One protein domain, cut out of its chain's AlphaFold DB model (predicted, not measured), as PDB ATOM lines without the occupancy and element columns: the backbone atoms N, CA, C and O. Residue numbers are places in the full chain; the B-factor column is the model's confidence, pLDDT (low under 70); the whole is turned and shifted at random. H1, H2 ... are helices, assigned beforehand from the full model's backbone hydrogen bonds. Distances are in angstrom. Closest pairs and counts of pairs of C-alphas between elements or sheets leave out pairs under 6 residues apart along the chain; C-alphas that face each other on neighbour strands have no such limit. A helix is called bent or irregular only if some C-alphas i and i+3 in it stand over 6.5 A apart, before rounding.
ATOM      1  N   ASN A 205      10.184 -31.178  -8.945       49.72
ATOM      2  CA  ASN A 205       9.905 -32.505  -8.357       49.72
ATOM      3  C   ASN A 205       9.649 -33.674  -9.333       49.72
ATOM      4  O   ASN A 205       9.368 -34.766  -8.861       49.72
ATOM      5  N   GLY A 206       9.736 -33.505 -10.658       53.44
ATOM      6  CA  GLY A 206       9.767 -34.632 -11.618       53.44
ATOM      7  C   GLY A 206       8.558 -35.596 -11.681       53.44
ATOM      8  O   GLY A 206       8.585 -36.503 -12.505       53.44
ATOM      9  N   GLU A 207       7.507 -35.409 -10.873       56.50
ATOM     10  CA  GLU A 207       6.393 -36.369 -10.704       56.50
ATOM     11  C   GLU A 207       4.987 -35.728 -10.739       56.50
ATOM     12  O   GLU A 207       4.008 -36.324 -10.285       56.50
ATOM     13  N   ASP A 208       4.829 -34.498 -11.239       65.19
ATOM     14  CA  ASP A 208       3.483 -33.929 -11.381       65.19
ATOM     15  C   ASP A 208       2.783 -34.556 -12.596       65.19
ATOM     16  O   ASP A 208       3.136 -34.275 -13.738       65.19
ATOM     17  N   ASN A 209       1.778 -35.400 -12.333       81.25
ATOM     18  CA  ASN A 209       0.876 -35.884 -13.372       81.25
ATOM     19  C   ASN A 209       0.148 -34.702 -14.042       81.25
ATOM     20  O   ASN A 209      -0.133 -33.669 -13.427       81.25
ATOM     21  N   ASP A 210      -0.188 -34.883 -15.308       85.25
ATOM     22  CA  ASP A 210      -0.770 -33.854 -16.162       85.25
ATOM     23  C   ASP A 210      -2.074 -33.249 -15.611       85.25
ATOM     24  O   ASP A 210      -2.264 -32.029 -15.632       85.25
ATOM     25  N   TYR A 211      -2.940 -34.075 -15.010       87.69
ATOM     26  CA  TYR A 211      -4.184 -33.629 -14.370       87.69
ATOM     27  C   TYR A 211      -3.936 -32.712 -13.173       87.69
ATOM     28  O   TYR A 211      -4.658 -31.736 -12.980       87.69
ATOM     29  N   LYS A 212      -2.899 -32.981 -12.378       89.00
ATOM     30  CA  LYS A 212      -2.508 -32.154 -11.235       89.00
ATOM     31  C   LYS A 212      -2.048 -30.776 -11.688       89.00
ATOM     32  O   LYS A 212      -2.413 -29.778 -11.063       89.00
ATOM     33  N   ARG A 213      -1.297 -30.709 -12.788       87.38
ATOM     34  CA  ARG A 213      -0.879 -29.450 -13.418       87.38
ATOM     35  C   ARG A 213      -2.075 -28.676 -13.978       87.38
ATOM     36  O   ARG A 213      -2.238 -27.508 -13.634       87.38
ATOM     37  N   ALA A 214      -2.941 -29.328 -14.754       90.56
ATOM     38  CA  ALA A 214      -4.158 -28.721 -15.298       90.56
ATOM     39  C   ALA A 214      -5.066 -28.155 -14.202       90.56
ATOM     40  O   ALA A 214      -5.469 -26.994 -14.263       90.56
ATOM     41  N   MET A 215      -5.323 -28.945 -13.155       92.44
ATOM     42  CA  MET A 215      -6.135 -28.512 -12.021       92.44
ATOM     43  C   MET A 215      -5.493 -27.368 -11.245       92.44
ATOM     44  O   MET A 215      -6.203 -26.461 -10.829       92.44
ATOM     45  N   ARG A 216      -4.166 -27.351 -11.070       89.62
ATOM     46  CA  ARG A 216      -3.473 -26.212 -10.448       89.62
ATOM     47  C   ARG A 216      -3.665 -24.937 -11.267       89.62
ATOM     48  O   ARG A 216      -4.007 -23.913 -10.685       89.62
ATOM     49  N   ASN A 217      -3.489 -25.006 -12.587       91.25
ATOM     50  CA  ASN A 217      -3.671 -23.862 -13.482       91.25
ATOM     51  C   ASN A 217      -5.120 -23.354 -13.458       91.25
ATOM     52  O   ASN A 217      -5.340 -22.150 -13.367       91.25
ATOM     53  N   TRP A 218      -6.100 -24.263 -13.483       93.69
ATOM     54  CA  TRP A 218      -7.515 -23.913 -13.375       93.69
ATOM     55  C   TRP A 218      -7.859 -23.271 -12.026       93.69
ATOM     56  O   TRP A 218      -8.400 -22.172 -11.985       93.69
ATOM     57  N   LEU A 219      -7.495 -23.914 -10.912       91.75
ATOM     58  CA  LEU A 219      -7.765 -23.393  -9.569       91.75
ATOM     59  C   LEU A 219      -7.069 -22.051  -9.327       91.75
ATOM     60  O   LEU A 219      -7.632 -21.172  -8.680       91.75
ATOM     61  N   PHE A 220      -5.861 -21.876  -9.869       90.19
ATOM     62  CA  PHE A 220      -5.169 -20.595  -9.858       90.19
ATOM     63  C   PHE A 220      -5.953 -19.542 -10.647       90.19
ATOM     64  O   PHE A 220      -6.207 -18.463 -10.117       90.19
ATOM     65  N   LEU A 221      -6.387 -19.857 -11.870       89.81
ATOM     66  CA  LEU A 221      -7.145 -18.942 -12.725       89.81
ATOM     67  C   LEU A 221      -8.427 -18.430 -12.054       89.81
ATOM     68  O   LEU A 221      -8.721 -17.237 -12.133       89.81
ATOM     69  N   ILE A 222      -9.167 -19.314 -11.381       90.50
ATOM     70  CA  ILE A 222     -10.432 -18.962 -10.715       90.50
ATOM     71  C   ILE A 222     -10.239 -18.323  -9.329       90.50
ATOM     72  O   ILE A 222     -11.215 -17.947  -8.684       90.50
ATOM     73  N   SER A 223      -8.999 -18.199  -8.846       87.62
ATOM     74  CA  SER A 223      -8.696 -17.580  -7.553       87.62
ATOM     75  C   SER A 223      -8.405 -16.080  -7.680       87.62
ATOM     76  O   SER A 223      -7.728 -15.632  -8.606       87.62
ATOM     77  N   GLY A 224      -8.898 -15.287  -6.723       85.44
ATOM     78  CA  GLY A 224      -8.630 -13.848  -6.664       85.44
ATOM     79  C   GLY A 224      -9.087 -13.095  -7.921       85.44
ATOM     80  O   GLY A 224     -10.211 -13.269  -8.380       85.44
ATOM     81  N   ASN A 225      -8.211 -12.244  -8.465       87.75
ATOM     82  CA  ASN A 225      -8.456 -11.466  -9.687       87.75
ATOM     83  C   ASN A 225      -7.706 -12.023 -10.913       87.75
ATOM     84  O   ASN A 225      -7.630 -11.346 -11.938       87.75
ATOM     85  N   ASN A 226      -7.182 -13.251 -10.840       89.38
ATOM     86  CA  ASN A 226      -6.259 -13.785 -11.848       89.38
ATOM     87  C   ASN A 226      -6.880 -13.861 -13.252       89.38
ATOM     88  O   ASN A 226      -6.197 -13.588 -14.234       89.38
ATOM     89  N   TYR A 227      -8.181 -14.148 -13.381       90.31
ATOM     90  CA  TYR A 227      -8.860 -14.076 -14.683       90.31
ATOM     91  C   TYR A 227      -8.833 -12.665 -15.295       90.31
ATOM     92  O   TYR A 227      -8.546 -12.526 -16.482       90.31
ATOM     93  N   LYS A 228      -9.077 -11.617 -14.494       89.69
ATOM     94  CA  LYS A 228      -9.033 -10.219 -14.965       89.69
ATOM     95  C   LYS A 228      -7.623  -9.824 -15.406       89.69
ATOM     96  O   LYS A 228      -7.479  -9.098 -16.381       89.69
ATOM     97  N   GLU A 229      -6.599 -10.321 -14.714       90.81
ATOM     98  CA  GLU A 229      -5.193 -10.108 -15.081       90.81
ATOM     99  C   GLU A 229      -4.787 -10.896 -16.335       90.81
ATOM    100  O   GLU A 229      -3.993 -10.412 -17.135       90.81
ATOM    101  N   LEU A 230      -5.362 -12.084 -16.550       91.00
ATOM    102  CA  LEU A 230      -5.110 -12.895 -17.741       91.00
ATOM    103  C   LEU A 230      -5.823 -12.353 -18.987       91.00
ATOM    104  O   LEU A 230      -5.306 -12.506 -20.090       91.00
ATOM    105  N   GLN A 231      -7.001 -11.743 -18.828       91.00
ATOM    106  CA  GLN A 231      -7.895 -11.345 -19.920       91.00
ATOM    107  C   GLN A 231      -7.214 -10.556 -21.059       91.00
ATOM    108  O   GLN A 231      -7.467 -10.903 -22.213       91.00
ATOM    109  N   PRO A 232      -6.317  -9.575 -20.813       92.44
ATOM    110  CA  PRO A 232      -5.612  -8.853 -21.881       92.44
ATOM    111  C   PRO A 232      -4.680  -9.727 -22.738       92.44
ATOM    112  O   PRO A 232      -4.230  -9.292 -23.794       92.44
ATOM    113  N   HIS A 233      -4.362 -10.941 -22.281       91.50
ATOM    114  CA  HIS A 233      -3.503 -11.902 -22.972       91.50
ATOM    115  C   HIS A 233      -4.279 -12.994 -23.718       91.50
ATOM    116  O   HIS A 233      -3.647 -13.868 -24.318       91.50
ATOM    117  N   LEU A 234      -5.613 -12.977 -23.648       90.75
ATOM    118  CA  LEU A 234      -6.488 -13.942 -24.307       90.75
ATOM    119  C   LEU A 234      -7.049 -13.354 -25.604       90.75
ATOM    120  O   LEU A 234      -7.428 -12.185 -25.653       90.75
ATOM    121  N   SER A 235      -7.170 -14.186 -26.638       88.69
ATOM    122  CA  SER A 235      -8.032 -13.877 -27.781       88.69
ATOM    123  C   SER A 235      -9.504 -13.840 -27.349       88.69
ATOM    124  O   SER A 235      -9.869 -14.362 -26.290       88.69
ATOM    125  N   THR A 236     -10.379 -13.275 -28.183       86.44
ATOM    126  CA  THR A 236     -11.834 -13.289 -27.955       86.44
ATOM    127  C   THR A 236     -12.360 -14.713 -27.753       86.44
ATOM    128  O   THR A 236     -13.189 -14.966 -26.874       86.44
ATOM    129  N   GLU A 237     -11.832 -15.667 -28.522       88.12
ATOM    130  CA  GLU A 237     -12.201 -17.073 -28.440       88.12
ATOM    131  C   GLU A 237     -11.768 -17.706 -27.123       88.12
ATOM    132  O   GLU A 237     -12.588 -18.317 -26.439       88.12
ATOM    133  N   GLN A 238     -10.511 -17.502 -26.726       91.44
ATOM    134  CA  GLN A 238      -9.986 -17.993 -25.452       91.44
ATOM    135  C   GLN A 238     -10.729 -17.376 -24.262       91.44
ATOM    136  O   GLN A 238     -11.101 -18.083 -23.327       91.44
ATOM    137  N   ALA A 239     -10.991 -16.067 -24.299       91.69
ATOM    138  CA  ALA A 239     -11.747 -15.382 -23.260       91.69
ATOM    139  C   ALA A 239     -13.163 -15.962 -23.124       91.69
ATOM    140  O   ALA A 239     -13.625 -16.187 -22.003       91.69
ATOM    141  N   SER A 240     -13.823 -16.264 -24.244       91.50
ATOM    142  CA  SER A 240     -15.138 -16.911 -24.256       91.50
ATOM    143  C   SER A 240     -15.083 -18.328 -23.689       91.50
ATOM    144  O   SER A 240     -15.920 -18.683 -22.862       91.50
ATOM    145  N   SER A 241     -14.064 -19.119 -24.045       93.75
ATOM    146  CA  SER A 241     -13.860 -20.461 -23.489       93.75
ATOM    147  C   SER A 241     -13.657 -20.450 -21.977       93.75
ATOM    148  O   SER A 241     -14.287 -21.251 -21.291       93.75
ATOM    149  N   VAL A 242     -12.858 -19.518 -21.436       93.94
ATOM    150  CA  VAL A 242     -12.723 -19.370 -19.976       93.94
ATOM    151  C   VAL A 242     -14.080 -19.093 -19.340       93.94
ATOM    152  O   VAL A 242     -14.443 -19.758 -18.378       93.94
ATOM    153  N   ARG A 243     -14.853 -18.144 -19.880       92.69
ATOM    154  CA  ARG A 243     -16.160 -17.775 -19.319       92.69
ATOM    155  C   ARG A 243     -17.159 -18.933 -19.351       92.69
ATOM    156  O   ARG A 243     -17.841 -19.154 -18.359       92.69
ATOM    157  N   ILE A 244     -17.197 -19.698 -20.442       92.69
ATOM    158  CA  ILE A 244     -18.034 -20.902 -20.553       92.69
ATOM    159  C   ILE A 244     -17.621 -21.943 -19.506       92.69
ATOM    160  O   ILE A 244     -18.477 -22.508 -18.826       92.69
ATOM    161  N   LEU A 245     -16.316 -22.178 -19.338       93.44
ATOM    162  CA  LEU A 245     -15.806 -23.115 -18.336       93.44
ATOM    163  C   LEU A 245     -16.080 -22.642 -16.905       93.44
ATOM    164  O   LEU A 245     -16.345 -23.479 -16.050       93.44
ATOM    165  N   LEU A 246     -16.051 -21.332 -16.641       91.62
ATOM    166  CA  LEU A 246     -16.418 -20.754 -15.344       91.62
ATOM    167  C   LEU A 246     -17.899 -20.994 -15.038       91.62
ATOM    168  O   LEU A 246     -18.225 -21.530 -13.987       91.62
ATOM    169  N   GLU A 247     -18.794 -20.685 -15.981       88.50
ATOM    170  CA  GLU A 247     -20.233 -20.939 -15.823       88.50
ATOM    171  C   GLU A 247     -20.547 -22.431 -15.636       88.50
ATOM    172  O   GLU A 247     -21.416 -22.796 -14.838       88.50
ATOM    173  N   TRP A 248     -19.835 -23.295 -16.368       91.00
ATOM    174  CA  TRP A 248     -19.919 -24.741 -16.209       91.00
ATOM    175  C   TRP A 248     -19.450 -25.177 -14.823       91.00
ATOM    176  O   TRP A 248     -20.164 -25.929 -14.161       91.00
ATOM    177  N   TRP A 249     -18.286 -24.697 -14.377       90.88
ATOM    178  CA  TRP A 249     -17.689 -25.043 -13.090       90.88
ATOM    179  C   TRP A 249     -18.541 -24.555 -11.914       90.88
ATOM    180  O   TRP A 249     -18.763 -25.282 -10.954       90.88
ATOM    181  N   ASP A 250     -19.139 -23.378 -12.000       86.44
ATOM    182  CA  ASP A 250     -20.026 -22.899 -10.935       86.44
ATOM    183  C   ASP A 250     -21.392 -23.610 -10.939       86.44
ATOM    184  O   ASP A 250     -22.224 -23.390 -10.059       86.44
ATOM    185  N   GLY A 251     -21.652 -24.468 -11.934       81.62
ATOM    186  CA  GLY A 251     -22.923 -25.170 -12.095       81.62
ATOM    187  C   GLY A 251     -24.081 -24.246 -12.480       81.62
ATOM    188  O   GLY A 251     -25.238 -24.647 -12.367       81.62
ATOM    189  N   ALA A 252     -23.804 -23.027 -12.957       78.12
ATOM    190  CA  ALA A 252     -24.808 -21.986 -13.191       78.12
ATOM    191  C   ALA A 252     -25.859 -22.368 -14.258       78.12
ATOM    192  O   ALA A 252     -27.009 -21.910 -14.213       78.12
ATOM    193  N   ILE A 253     -25.459 -23.218 -15.213       74.19
ATOM    194  CA  ILE A 253     -26.228 -23.608 -16.411       74.19
ATOM    195  C   ILE A 253     -26.670 -25.093 -16.361       74.19
ATOM    196  O   ILE A 253     -27.372 -25.585 -17.245       74.19
ATOM    197  N   GLY A 254     -26.317 -25.825 -15.299       68.38
ATOM    198  CA  GLY A 254     -26.640 -27.246 -15.126       68.38
ATOM    199  C   GLY A 254     -27.525 -27.533 -13.912       68.38
ATOM    200  O   GLY A 254     -27.817 -26.659 -13.102       68.38
ATOM    201  N   PHE A 255     -27.916 -28.800 -13.758       65.81
ATOM    202  CA  PHE A 255     -28.253 -29.315 -12.429       65.81
ATOM    203  C   PHE A 255     -26.918 -29.525 -11.710       65.81
ATOM    204  O   PHE A 255     -26.008 -30.116 -12.292       65.81
ATOM    205  N   GLY A 256     -26.761 -29.038 -10.478       67.81
ATOM    206  CA  GLY A 256     -25.463 -29.079  -9.787       67.81
ATOM    207  C   GLY A 256     -24.858 -30.490  -9.678       67.81
ATOM    208  O   GLY A 256     -23.641 -30.644  -9.685       67.81
ATOM    209  N   GLY A 257     -25.691 -31.538  -9.663       80.56
ATOM    210  CA  GLY A 257     -25.270 -32.936  -9.513       80.56
ATOM    211  C   GLY A 257     -24.274 -33.444 -10.576       80.56
ATOM    212  O   GLY A 257     -23.181 -33.880 -10.209       80.56
ATOM    213  N   PRO A 258     -24.615 -33.461 -11.882       82.94
ATOM    214  CA  PRO A 258     -23.687 -33.838 -12.954       82.94
ATOM    215  C   PRO A 258     -22.353 -33.078 -12.950       82.94
ATOM    216  O   PRO A 258     -21.303 -33.721 -12.948       82.94
ATOM    217  N   THR A 259     -22.387 -31.743 -12.870       85.12
ATOM    218  CA  THR A 259     -21.173 -30.912 -12.820       85.12
ATOM    219  C   THR A 259     -20.306 -31.283 -11.615       85.12
ATOM    220  O   THR A 259     -19.121 -31.575 -11.777       85.12
ATOM    221  N   GLN A 260     -20.893 -31.368 -10.414       87.00
ATOM    222  CA  GLN A 260     -20.162 -31.706  -9.190       87.00
ATOM    223  C   GLN A 260     -19.488 -33.083  -9.278       87.00
ATOM    224  O   GLN A 260     -18.367 -33.262  -8.799       87.00
ATOM    225  N   ARG A 261     -20.140 -34.072  -9.907       88.06
ATOM    226  CA  ARG A 261     -19.542 -35.401 -10.127       88.06
ATOM    227  C   ARG A 261     -18.285 -35.322 -10.989       88.06
ATOM    228  O   ARG A 261     -17.290 -35.961 -10.650       88.06
ATOM    229  N   ILE A 262     -18.307 -34.529 -12.060       89.44
ATOM    230  CA  ILE A 262     -17.145 -34.359 -12.943       89.44
ATOM    231  C   ILE A 262     -16.029 -33.596 -12.235       89.44
ATOM    232  O   ILE A 262     -14.877 -34.011 -12.315       89.44
ATOM    233  N   GLN A 263     -16.352 -32.549 -11.476       89.62
ATOM    234  CA  GLN A 263     -15.368 -31.834 -10.658       89.62
ATOM    235  C   GLN A 263     -14.679 -32.753  -9.660       89.62
ATOM    236  O   GLN A 263     -13.452 -32.776  -9.580       89.62
ATOM    237  N   ASN A 264     -15.457 -33.555  -8.930       90.81
ATOM    238  CA  ASN A 264     -14.918 -34.524  -7.983       90.81
ATOM    239  C   ASN A 264     -13.998 -35.522  -8.693       90.81
ATOM    240  O   ASN A 264     -12.924 -35.827  -8.181       90.81
ATOM    241  N   ALA A 265     -14.383 -35.996  -9.878       90.62
ATOM    242  CA  ALA A 265     -13.566 -36.911 -10.663       90.62
ATOM    243  C   ALA A 265     -12.264 -36.256 -11.163       90.62
ATOM    244  O   ALA A 265     -11.203 -36.857 -11.018       90.62
ATOM    245  N   LEU A 266     -12.305 -35.008 -11.643       90.44
ATOM    246  CA  LEU A 266     -11.110 -34.236 -12.014       90.44
ATOM    247  C   LEU A 266     -10.173 -34.021 -10.816       90.44
ATOM    248  O   LEU A 266      -8.962 -34.212 -10.934       90.44
ATOM    249  N   HIS A 267     -10.724 -33.701  -9.641       90.94
ATOM    250  CA  HIS A 267      -9.958 -33.605  -8.397       90.94
ATOM    251  C   HIS A 267      -9.307 -34.940  -8.015       90.94
ATOM    252  O   HIS A 267      -8.129 -34.963  -7.663       90.94
ATOM    253  N   GLN A 268     -10.036 -36.057  -8.102       89.69
ATOM    254  CA  GLN A 268      -9.479 -37.382  -7.816       89.69
ATOM    255  C   GLN A 268      -8.383 -37.775  -8.813       89.69
ATOM    256  O   GLN A 268      -7.340 -38.277  -8.393       89.69
ATOM    257  N   SER A 269      -8.558 -37.498 -10.107       87.88
ATOM    258  CA  SER A 269      -7.516 -37.709 -11.120       87.88
ATOM    259  C   SER A 269      -6.266 -36.877 -10.839       87.88
ATOM    260  O   SER A 269      -5.157 -37.403 -10.893       87.88
ATOM    261  N   ALA A 270      -6.420 -35.611 -10.440       87.69
ATOM    262  CA  ALA A 270      -5.296 -34.768 -10.040       87.69
ATOM    263  C   ALA A 270      -4.557 -35.299  -8.796       87.69
ATOM    264  O   ALA A 270      -3.327 -35.251  -8.743       87.69
ATOM    265  N   LEU A 271      -5.286 -35.826  -7.804       87.44
ATOM    266  CA  LEU A 271      -4.707 -36.378  -6.571       87.44
ATOM    267  C   LEU A 271      -3.995 -37.719  -6.789       87.44
ATOM    268  O   LEU A 271      -2.932 -37.946  -6.219       87.44
ATOM    269  N   THR A 272      -4.588 -38.605  -7.587       87.19
ATOM    270  CA  THR A 272      -4.125 -39.993  -7.757       87.19
ATOM    271  C   THR A 272      -3.194 -40.185  -8.951       87.19
ATOM    272  O   THR A 272      -2.472 -41.175  -9.007       87.19
ATOM    273  N   GLY A 273      -3.225 -39.270  -9.924       83.19
ATOM    274  CA  GLY A 273      -2.571 -39.433 -11.224       83.19
ATOM    275  C   GLY A 273      -3.235 -40.446 -12.145       83.19
ATOM    276  O   GLY A 273      -2.700 -40.737 -13.211       83.19
ATOM    277  N   VAL A 274      -4.399 -40.972 -11.765       84.81
ATOM    278  CA  VAL A 274      -5.160 -41.907 -12.590       84.81
ATOM    279  C   VAL A 274      -5.978 -41.127 -13.618       84.81
ATOM    280  O   VAL A 274      -6.722 -40.203 -13.270       84.81
ATOM    281  N   HIS A 275      -5.862 -41.518 -14.889       82.81
ATOM    282  CA  HIS A 275      -6.663 -40.953 -15.972       82.81
ATOM    283  C   HIS A 275      -8.161 -41.111 -15.698       82.81
ATOM    284  O   HIS A 275      -8.626 -42.154 -15.241       82.81
ATOM    285  N   LEU A 276      -8.914 -40.065 -16.023       84.06
ATOM    286  CA  LEU A 276     -10.360 -40.032 -15.877       84.06
ATOM    287  C   LEU A 276     -11.020 -41.069 -16.805       84.06
ATOM    288  O   LEU A 276     -11.021 -40.904 -18.029       84.06
ATOM    289  N   ASP A 277     -11.606 -42.123 -16.236       79.19
ATOM    290  CA  ASP A 277     -12.366 -43.105 -17.009       79.19
ATOM    291  C   ASP A 277     -13.755 -42.543 -17.362       79.19
ATOM    292  O   ASP A 277     -14.672 -42.466 -16.539       79.19
ATOM    293  N   LYS A 278     -13.909 -42.145 -18.629       73.75
ATOM    294  CA  LYS A 278     -15.139 -41.541 -19.160       73.75
ATOM    295  C   LYS A 278     -16.351 -42.468 -19.074       73.75
ATOM    296  O   LYS A 278     -17.477 -41.976 -19.011       73.75
ATOM    297  N   SER A 279     -16.143 -43.786 -19.051       75.62
ATOM    298  CA  SER A 279     -17.239 -44.759 -19.008       75.62
ATOM    299  C   SER A 279     -18.041 -44.693 -17.699       75.62
ATOM    300  O   SER A 279     -19.234 -45.001 -17.694       75.62
ATOM    301  N   TRP A 280     -17.424 -44.210 -16.614       67.75
ATOM    302  CA  TRP A 280     -18.045 -44.095 -15.289       67.75
ATOM    303  C   TRP A 280     -18.905 -42.853 -15.138       67.75
ATOM    304  O   TRP A 280     -19.887 -42.860 -14.398       67.75
ATOM    305  N   LEU A 281     -18.530 -41.775 -15.824       74.56
ATOM    306  CA  LEU A 281     -19.209 -40.496 -15.683       74.56
ATOM    307  C   LEU A 281     -20.523 -40.458 -16.458       74.56
ATOM    308  O   LEU A 281     -21.419 -39.730 -16.036       74.56
ATOM    309  N   LYS A 282     -20.625 -41.231 -17.555       79.44
ATOM    310  CA  LYS A 282     -21.734 -41.185 -18.530       79.44
ATOM    311  C   LYS A 282     -22.272 -39.751 -18.682       79.44
ATOM    312  O   LYS A 282     -23.451 -39.523 -18.401       79.44
ATOM    313  N   PRO A 283     -21.396 -38.773 -18.993       79.00
ATOM    314  CA  PRO A 283     -21.807 -37.381 -19.030       79.00
ATOM    315  C   PRO A 283     -22.884 -37.211 -20.100       79.00
ATOM    316  O   PRO A 283     -22.806 -37.846 -21.155       79.00
ATOM    317  N   ASP A 284     -23.863 -36.346 -19.827       86.25
ATOM    318  CA  ASP A 284     -24.726 -35.850 -20.892       86.25
ATOM    319  C   ASP A 284     -23.887 -35.098 -21.941       86.25
ATOM    320  O   ASP A 284     -22.682 -34.859 -21.775       86.25
ATOM    321  N   GLU A 285     -24.515 -34.760 -23.059       86.00
ATOM    322  CA  GLU A 285     -23.808 -34.159 -24.179       86.00
ATOM    323  C   GLU A 285     -23.134 -32.828 -23.806       86.00
ATOM    324  O   GLU A 285     -21.956 -32.624 -24.109       86.00
ATOM    325  N   TYR A 286     -23.835 -31.964 -23.065       90.12
ATOM    326  CA  TYR A 286     -23.299 -30.689 -22.592       90.12
ATOM    327  C   TYR A 286     -22.066 -30.898 -21.710       90.12
ATOM    328  O   TYR A 286     -20.997 -30.338 -21.967       90.12
ATOM    329  N   GLN A 287     -22.170 -31.773 -20.713       90.62
ATOM    330  CA  GLN A 287     -21.071 -32.108 -19.811       90.62
ATOM    331  C   GLN A 287     -19.875 -32.714 -20.563       90.62
ATOM    332  O   GLN A 287     -18.720 -32.438 -20.231       90.62
ATOM    333  N   SER A 288     -20.134 -33.507 -21.608       90.69
ATOM    334  CA  SER A 288     -19.107 -34.076 -22.483       90.69
ATOM    335  C   SER A 288     -18.344 -32.988 -23.241       90.69
ATOM    336  O   SER A 288     -17.110 -33.015 -23.274       90.69
ATOM    337  N   TRP A 289     -19.045 -32.002 -23.808       92.31
ATOM    338  CA  TRP A 289     -18.419 -30.876 -24.503       92.31
ATOM    339  C   TRP A 289     -17.617 -29.975 -23.566       92.31
ATOM    340  O   TRP A 289     -16.486 -29.621 -23.902       92.31
ATOM    341  N   MET A 290     -18.138 -29.667 -22.375       94.19
ATOM    342  CA  MET A 290     -17.419 -28.856 -21.383       94.19
ATOM    343  C   MET A 290     -16.145 -29.547 -20.891       94.19
ATOM    344  O   MET A 290     -15.078 -28.935 -20.851       94.19
ATOM    345  N   LEU A 291     -16.223 -30.848 -20.595       92.81
ATOM    346  CA  LEU A 291     -15.062 -31.637 -20.184       92.81
ATOM    347  C   LEU A 291     -14.011 -31.735 -21.298       92.81
ATOM    348  O   LEU A 291     -12.815 -31.620 -21.028       92.81
ATOM    349  N   LYS A 292     -14.437 -31.929 -22.556       92.06
ATOM    350  CA  LYS A 292     -13.526 -31.894 -23.709       92.06
ATOM    351  C   LYS A 292     -12.846 -30.530 -23.809       92.06
ATOM    352  O   LYS A 292     -11.626 -30.498 -23.910       92.06
ATOM    353  N   LEU A 293     -13.603 -29.432 -23.741       93.62
ATOM    354  CA  LEU A 293     -13.041 -28.081 -23.789       93.62
ATOM    355  C   LEU A 293     -12.011 -27.874 -22.669       93.62
ATOM    356  O   LEU A 293     -10.899 -27.433 -22.942       93.62
ATOM    357  N   PHE A 294     -12.334 -28.272 -21.437       94.56
ATOM    358  CA  PHE A 294     -11.411 -28.194 -20.306       94.56
ATOM    359  C   PHE A 294     -10.111 -28.968 -20.561       94.56
ATOM    360  O   PHE A 294      -9.022 -28.430 -20.364       94.56
ATOM    361  N   HIS A 295     -10.203 -30.215 -21.036       91.69
ATOM    362  CA  HIS A 295      -9.019 -31.013 -21.362       91.69
ATOM    363  C   HIS A 295      -8.163 -30.344 -22.440       91.69
ATOM    364  O   HIS A 295      -6.952 -30.275 -22.298       91.69
ATOM    365  N   TRP A 296      -8.762 -29.803 -23.494       90.75
ATOM    366  CA  TRP A 296      -7.988 -29.170 -24.561       90.75
ATOM    367  C   TRP A 296      -7.318 -27.868 -24.120       90.75
ATOM    368  O   TRP A 296      -6.197 -27.579 -24.531       90.75
ATOM    369  N   GLU A 297      -7.966 -27.107 -23.240       92.62
ATOM    370  CA  GLU A 297      -7.440 -25.831 -22.759       92.62
ATOM    371  C   GLU A 297      -6.401 -25.979 -21.640       92.62
ATOM    372  O   GLU A 297      -5.513 -25.135 -21.515       92.62
ATOM    373  N   PHE A 298      -6.469 -27.040 -20.829       91.62
ATOM    374  CA  PHE A 298      -5.603 -27.207 -19.651       91.62
ATOM    375  C   PHE A 298      -4.715 -28.462 -19.677       91.62
ATOM    376  O   PHE A 298      -3.754 -28.523 -18.909       91.62
ATOM    377  N   LEU A 299      -4.959 -29.414 -20.584       86.50
ATOM    378  CA  LEU A 299      -4.142 -30.615 -20.832       86.50
ATOM    379  C   LEU A 299      -3.645 -30.687 -22.295       86.50
ATOM    380  O   LEU A 299      -3.843 -31.706 -22.960       86.50
ATOM    381  N   PRO A 300      -2.990 -29.635 -22.830       76.38
ATOM    382  CA  PRO A 300      -2.616 -29.594 -24.244       76.38
ATOM    383  C   PRO A 300      -1.690 -30.746 -24.657       76.38
ATOM    384  O   PRO A 300      -1.883 -31.316 -25.718       76.38
ATOM    385  N   HIS A 301      -0.772 -31.179 -23.790       74.44
ATOM    386  CA  HIS A 301       0.214 -32.227 -24.094       74.44
ATOM    387  C   HIS A 301      -0.396 -33.605 -24.393       74.44
ATOM    388  O   HIS A 301       0.196 -34.403 -25.113       74.44
ATOM    389  N   ILE A 302      -1.613 -33.878 -23.908       69.44
ATOM    390  CA  ILE A 302      -2.365 -35.090 -24.276       69.44
ATOM    391  C   ILE A 302      -2.803 -35.032 -25.754       69.44
ATOM    392  O   ILE A 302      -3.084 -36.055 -26.376       69.44
ATOM    393  N   HIS A 303      -2.843 -33.832 -26.328       68.81
ATOM    394  CA  HIS A 303      -3.378 -33.522 -27.643       68.81
ATOM    395  C   HIS A 303      -2.333 -32.932 -28.613       68.81
ATOM    396  O   HIS A 303      -2.724 -32.571 -29.718       68.81
ATOM    397  N   ASP A 304      -1.035 -32.892 -28.254       58.59
ATOM    398  CA  ASP A 304       0.093 -32.185 -28.921       58.59
ATOM    399  C   ASP A 304       0.260 -32.399 -30.442       58.59
ATOM    400  O   ASP A 304       0.984 -31.646 -31.090       58.59
ATOM    401  N   GLN A 305      -0.417 -33.375 -31.050       55.59
ATOM    402  CA  GLN A 305      -0.411 -33.591 -32.504       55.59
ATOM    403  C   GLN A 305      -1.599 -32.947 -33.251       55.59
ATOM    404  O   GLN A 305      -1.570 -32.884 -34.475       55.59
ATOM    405  N   TRP A 306      -2.616 -32.434 -32.543       56.69
ATOM    406  CA  TRP A 306      -3.916 -32.030 -33.116       56.69
ATOM    407  C   TRP A 306      -4.407 -30.631 -32.681       56.69
ATOM    408  O   TRP A 306      -5.502 -30.219 -33.073       56.69
ATOM    409  N   ILE A 307      -3.639 -29.911 -31.848       56.28
ATOM    410  CA  ILE A 307      -4.132 -28.783 -31.027       56.28
ATOM    411  C   ILE A 307      -4.638 -27.594 -31.845       56.28
ATOM    412  O   ILE A 307      -5.755 -27.131 -31.625       56.28
ATOM    413  N   ASP A 308      -3.831 -27.091 -32.775       58.50
ATOM    414  CA  ASP A 308      -3.935 -25.691 -33.204       58.50
ATOM    415  C   ASP A 308      -5.231 -25.336 -33.946       58.50
ATOM    416  O   ASP A 308      -5.669 -24.186 -33.932       58.50
ATOM    417  N   GLN A 309      -5.867 -26.322 -34.574       58.91
ATOM    418  CA  GLN A 309      -7.026 -26.126 -35.440       58.91
ATOM    419  C   GLN A 309      -8.296 -26.797 -34.891       58.91
ATOM    420  O   GLN A 309      -9.388 -26.226 -34.944       58.91
ATOM    421  N   SER A 310      -8.146 -27.961 -34.251       70.19
ATOM    422  CA  SER A 310      -9.230 -28.690 -33.573       70.19
ATOM    423  C   SER A 310      -9.763 -27.967 -32.340       70.19
ATOM    424  O   SER A 310     -10.958 -28.073 -32.046       70.19
ATOM    425  N   ILE A 311      -8.927 -27.173 -31.659       82.19
ATOM    426  CA  ILE A 311      -9.373 -26.426 -30.483       82.19
ATOM    427  C   ILE A 311     -10.430 -25.381 -30.848       82.19
ATOM    428  O   ILE A 311     -11.437 -25.288 -30.160       82.19
ATOM    429  N   THR A 312     -10.291 -24.665 -31.966       81.12
ATOM    430  CA  THR A 312     -11.255 -23.635 -32.389       81.12
ATOM    431  C   THR A 312     -12.654 -24.216 -32.604       81.12
ATOM    432  O   THR A 312     -13.623 -23.710 -32.038       81.12
ATOM    433  N   ARG A 313     -12.771 -25.341 -33.323       79.81
ATOM    434  CA  ARG A 313     -14.058 -26.038 -33.498       79.81
ATOM    435  C   ARG A 313     -14.620 -26.538 -32.171       79.81
ATOM    436  O   ARG A 313     -15.829 -26.495 -31.959       79.81
ATOM    437  N   LEU A 314     -13.759 -27.013 -31.277       87.19
ATOM    438  CA  LEU A 314     -14.189 -27.436 -29.952       87.19
ATOM    439  C   LEU A 314     -14.736 -26.262 -29.132       87.19
ATOM    440  O   LEU A 314     -15.776 -26.419 -28.499       87.19
ATOM    441  N   ARG A 315     -14.093 -25.086 -29.180       90.38
ATOM    442  CA  ARG A 315     -14.600 -23.856 -28.549       90.38
ATOM    443  C   ARG A 315     -15.984 -23.509 -29.085       90.38
ATOM    444  O   ARG A 315     -16.898 -23.289 -28.300       90.38
ATOM    445  N   PHE A 316     -16.143 -23.532 -30.406       87.88
ATOM    446  CA  PHE A 316     -17.404 -23.281 -31.100       87.88
ATOM    447  C   PHE A 316     -18.519 -24.246 -30.679       87.88
ATOM    448  O   PHE A 316     -19.569 -23.798 -30.224       87.88
ATOM    449  N   ARG A 317     -18.271 -25.563 -30.711       89.56
ATOM    450  CA  ARG A 317     -19.243 -26.572 -30.251       89.56
ATOM    451  C   ARG A 317     -19.575 -26.438 -28.768       89.56
ATOM    452  O   ARG A 317     -20.724 -26.612 -28.371       89.56
ATOM    453  N   ALA A 318     -18.588 -26.109 -27.940       92.56
ATOM    454  CA  ALA A 318     -18.813 -25.860 -26.524       92.56
ATOM    455  C   ALA A 318     -19.690 -24.616 -26.295       92.56
ATOM    456  O   ALA A 318     -20.594 -24.667 -25.464       92.56
ATOM    457  N   ALA A 319     -19.483 -23.528 -27.043       93.00
ATOM    458  CA  ALA A 319     -20.340 -22.344 -26.966       93.00
ATOM    459  C   ALA A 319     -21.769 -22.617 -27.434       93.00
ATOM    460  O   ALA A 319     -22.700 -22.244 -26.723       93.00
ATOM    461  N   GLU A 320     -21.948 -23.317 -28.558       92.06
ATOM    462  CA  GLU A 320     -23.261 -23.774 -29.031       92.06
ATOM    463  C   GLU A 320     -23.976 -24.592 -27.948       92.06
ATOM    464  O   GLU A 320     -25.079 -24.247 -27.526       92.06
ATOM    465  N   SER A 321     -23.315 -25.627 -27.423       91.50
ATOM    466  CA  SER A 321     -23.891 -26.494 -26.393       91.50
ATOM    467  C   SER A 321     -24.227 -25.725 -25.107       91.50
ATOM    468  O   SER A 321     -25.302 -25.905 -24.532       91.50
ATOM    469  N   ALA A 322     -23.355 -24.809 -24.669       92.50
ATOM    470  CA  ALA A 322     -23.604 -23.971 -23.498       92.50
ATOM    471  C   ALA A 322     -24.766 -22.990 -23.708       92.50
ATOM    472  O   ALA A 322     -25.567 -22.792 -22.794       92.50
ATOM    473  N   ALA A 323     -24.883 -22.391 -24.894       93.06
ATOM    474  CA  ALA A 323     -25.971 -21.490 -25.257       93.06
ATOM    475  C   ALA A 323     -27.323 -22.208 -25.323       93.06
ATOM    476  O   ALA A 323     -28.275 -21.767 -24.673       93.06
ATOM    477  N   ALA A 324     -27.382 -23.357 -26.005       92.00
ATOM    478  CA  ALA A 324     -28.564 -24.216 -26.055       92.00
ATOM    479  C   ALA A 324     -29.025 -24.599 -24.642       92.00
ATOM    480  O   ALA A 324     -30.182 -24.383 -24.269       92.00
ATOM    481  N   ARG A 325     -28.087 -25.064 -23.804       91.62
ATOM    482  CA  ARG A 325     -28.355 -25.425 -22.410       91.62
ATOM    483  C   ARG A 325     -28.857 -24.230 -21.592       91.62
ATOM    484  O   ARG A 325     -29.816 -24.372 -20.831       91.62
ATOM    485  N   ARG A 326     -28.252 -23.046 -21.751       91.81
ATOM    486  CA  ARG A 326     -28.643 -21.812 -21.044       91.81
ATOM    487  C   ARG A 326     -30.065 -21.394 -21.401       91.81
ATOM    488  O   ARG A 326     -30.848 -21.100 -20.497       91.81
ATOM    489  N   LEU A 327     -30.401 -21.405 -22.690       93.44
ATOM    490  CA  LEU A 327     -31.733 -21.061 -23.172       93.44
ATOM    491  C   LEU A 327     -32.775 -22.078 -22.693       93.44
ATOM    492  O   LEU A 327     -33.802 -21.678 -22.149       93.44
ATOM    493  N   ALA A 328     -32.480 -23.378 -22.789       92.50
ATOM    494  CA  ALA A 328     -33.383 -24.424 -22.322       92.50
ATOM    495  C   ALA A 328     -33.687 -24.304 -20.818       92.50
ATOM    496  O   ALA A 328     -34.847 -24.307 -20.400       92.50
ATOM    497  N   MET A 329     -32.650 -24.100 -19.997       90.31
ATOM    498  CA  MET A 329     -32.804 -23.903 -18.553       90.31
ATOM    499  C   MET A 329     -33.564 -22.615 -18.212       90.31
ATOM    500  O   MET A 329     -34.366 -22.605 -17.275       90.31
ATOM    501  N   LEU A 330     -33.334 -21.525 -18.952       91.19
ATOM    502  CA  LEU A 330     -34.076 -20.274 -18.785       91.19
ATOM    503  C   LEU A 330     -35.570 -20.472 -19.073       91.19
ATOM    504  O   LEU A 330     -36.406 -19.998 -18.300       91.19
ATOM    505  N   THR A 331     -35.904 -21.212 -20.131       92.75
ATOM    506  CA  THR A 331     -37.285 -21.565 -20.482       92.75
ATOM    507  C   THR A 331     -37.948 -22.395 -19.393       92.75
ATOM    508  O   THR A 331     -39.009 -22.004 -18.905       92.75
ATOM    509  N   CYS A 332     -37.303 -23.464 -18.916       90.75
ATOM    510  CA  CYS A 332     -37.844 -24.278 -17.823       90.75
ATOM    511  C   CYS A 332     -38.056 -23.464 -16.541       90.75
ATOM    512  O   CYS A 332     -39.123 -23.542 -15.935       90.75
ATOM    513  N   ARG A 333     -37.094 -22.617 -16.148       88.62
ATOM    514  CA  ARG A 333     -37.248 -21.723 -14.984       88.62
ATOM    515  C   ARG A 333     -38.422 -20.757 -15.159       88.62
ATOM    516  O   ARG A 333     -39.178 -20.541 -14.215       88.62
ATOM    517  N   SER A 334     -38.608 -20.212 -16.363       90.62
ATOM    518  CA  SER A 334     -39.753 -19.351 -16.680       90.62
ATOM    519  C   SER A 334     -41.084 -20.102 -16.561       90.62
ATOM    520  O   SER A 334     -42.042 -19.540 -16.036       90.62
ATOM    521  N   MET A 335     -41.149 -21.363 -17.001       90.00
ATOM    522  CA  MET A 335     -42.347 -22.203 -16.866       90.00
ATOM    523  C   MET A 335     -42.671 -22.498 -15.396       90.00
ATOM    524  O   MET A 335     -43.825 -22.386 -14.993       90.00
ATOM    525  N   ILE A 336     -41.662 -22.807 -14.572       88.12
ATOM    526  CA  ILE A 336     -41.843 -23.037 -13.127       88.12
ATOM    527  C   ILE A 336     -42.385 -21.792 -12.448       88.12
ATOM    528  O   ILE A 336     -43.342 -21.883 -11.682       88.12
ATOM    529  N   ALA A 337     -41.793 -20.630 -12.732       86.50
ATOM    530  CA  ALA A 337     -42.230 -19.374 -12.139       86.50
ATOM    531  C   ALA A 337     -43.704 -19.084 -12.466       86.50
ATOM    532  O   ALA A 337     -44.457 -18.704 -11.576       86.50
ATOM    533  N   GLN A 338     -44.128 -19.332 -13.710       85.75
ATOM    534  CA  GLN A 338     -45.524 -19.173 -14.137       85.75
ATOM    535  C   GLN A 338     -46.463 -20.175 -13.449       85.75
ATOM    536  O   GLN A 338     -47.524 -19.783 -12.966       85.75
ATOM    537  N   HIS A 339     -46.062 -21.444 -13.341       83.56
ATOM    538  CA  HIS A 339     -46.865 -22.472 -12.676       83.56
ATOM    539  C   HIS A 339     -47.001 -22.224 -11.163       83.56
ATOM    540  O   HIS A 339     -48.067 -22.432 -10.591       83.56
TER     541      HIS A 339
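This is residues 205 to 339 of the 859 residues of the protein "HET domain-containing protein" of Aspergillus sydowii CBS 593.65 (UniProt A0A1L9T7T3). A body of crossed helices is built round H6 near its middle, with H3 and the first half of the long helix H7 packed on H6, H1 meeting the far end of H6, and H4 running over H6 on another side. H7 makes the longest axis, and its residues 331 to 339 stick out from the body as a free arm; the small helices H2 and H5 lie far out at the margins. The printed part has 135 residues with seven named helices, H1 to H7 in chain order, and no named strand; the class is all helix. The whole is compact, with a radius of gyration of the C-alphas of 15.7 A, yet elongated, spanning 58 by 36 by 31 A.

H1 takes residues 210 to 221, 16.6 A long, from C-alpha 210 at (-0.770, -33.854, -16.162). H2, residues 226 to 233, is irregular, but only just: C-alphas 229 and 232 are 6.9 A apart. H3 takes residues 236 to 249, 19.8 A, and H4 residues 256 to 272, 24.1 A. H5 is residues 278 to 281, and H6 is residues 285 to 298, 20.0 A. H7, residues 307 to 339, is 46.9 A long and ends with C-alpha 339 at (-46.865, -22.472, -12.676).

H3 and H6 are the hubs, touching three helices each. H6 and H7 form a helical hairpin, opposite ways at a steep tilt of 40 degrees; their closest C-alphas, of Trp 289 and Ala 318, are 5.4 A apart. H3 touches H6 at Leu 245 and Met 290, 6.7 A between C-alphas, and touches H7 at Ser 241 and Arg 315, 6.1 A. H1 touches H6, about perpendicular at 88 degrees, with the C-alphas of Ala 214 and Phe 298 closest at 4.8 A. With residues 210 to 215 alone H1 touches H4, the C-alphas of Lys 212 and Ala 270 being closest at 4.0 A. H3 and H4 only just touch, with 3 pairs of C-alphas within 8 A, the closest those of Trp 249 and Thr 259 at 6.8 A. H2 is close to but not clearly touching H1 and H3, as is H5 with H4. Every O i to N i+4 pair is within hydrogen-bond range in H1, H3, H4 and H6, against 2 of 4 in H2 and 27 of 29 in H7; H5 is too short for such a pair.

The C-alphas of Gly 206 and His 339 are the two farthest apart, 57.9 A. The printed part has no cut, and no link is long. The mean pLDDT of the printed part is 84.9, with residues 205 to 208, 254 to 256, 280 and 302 to 309 under 70.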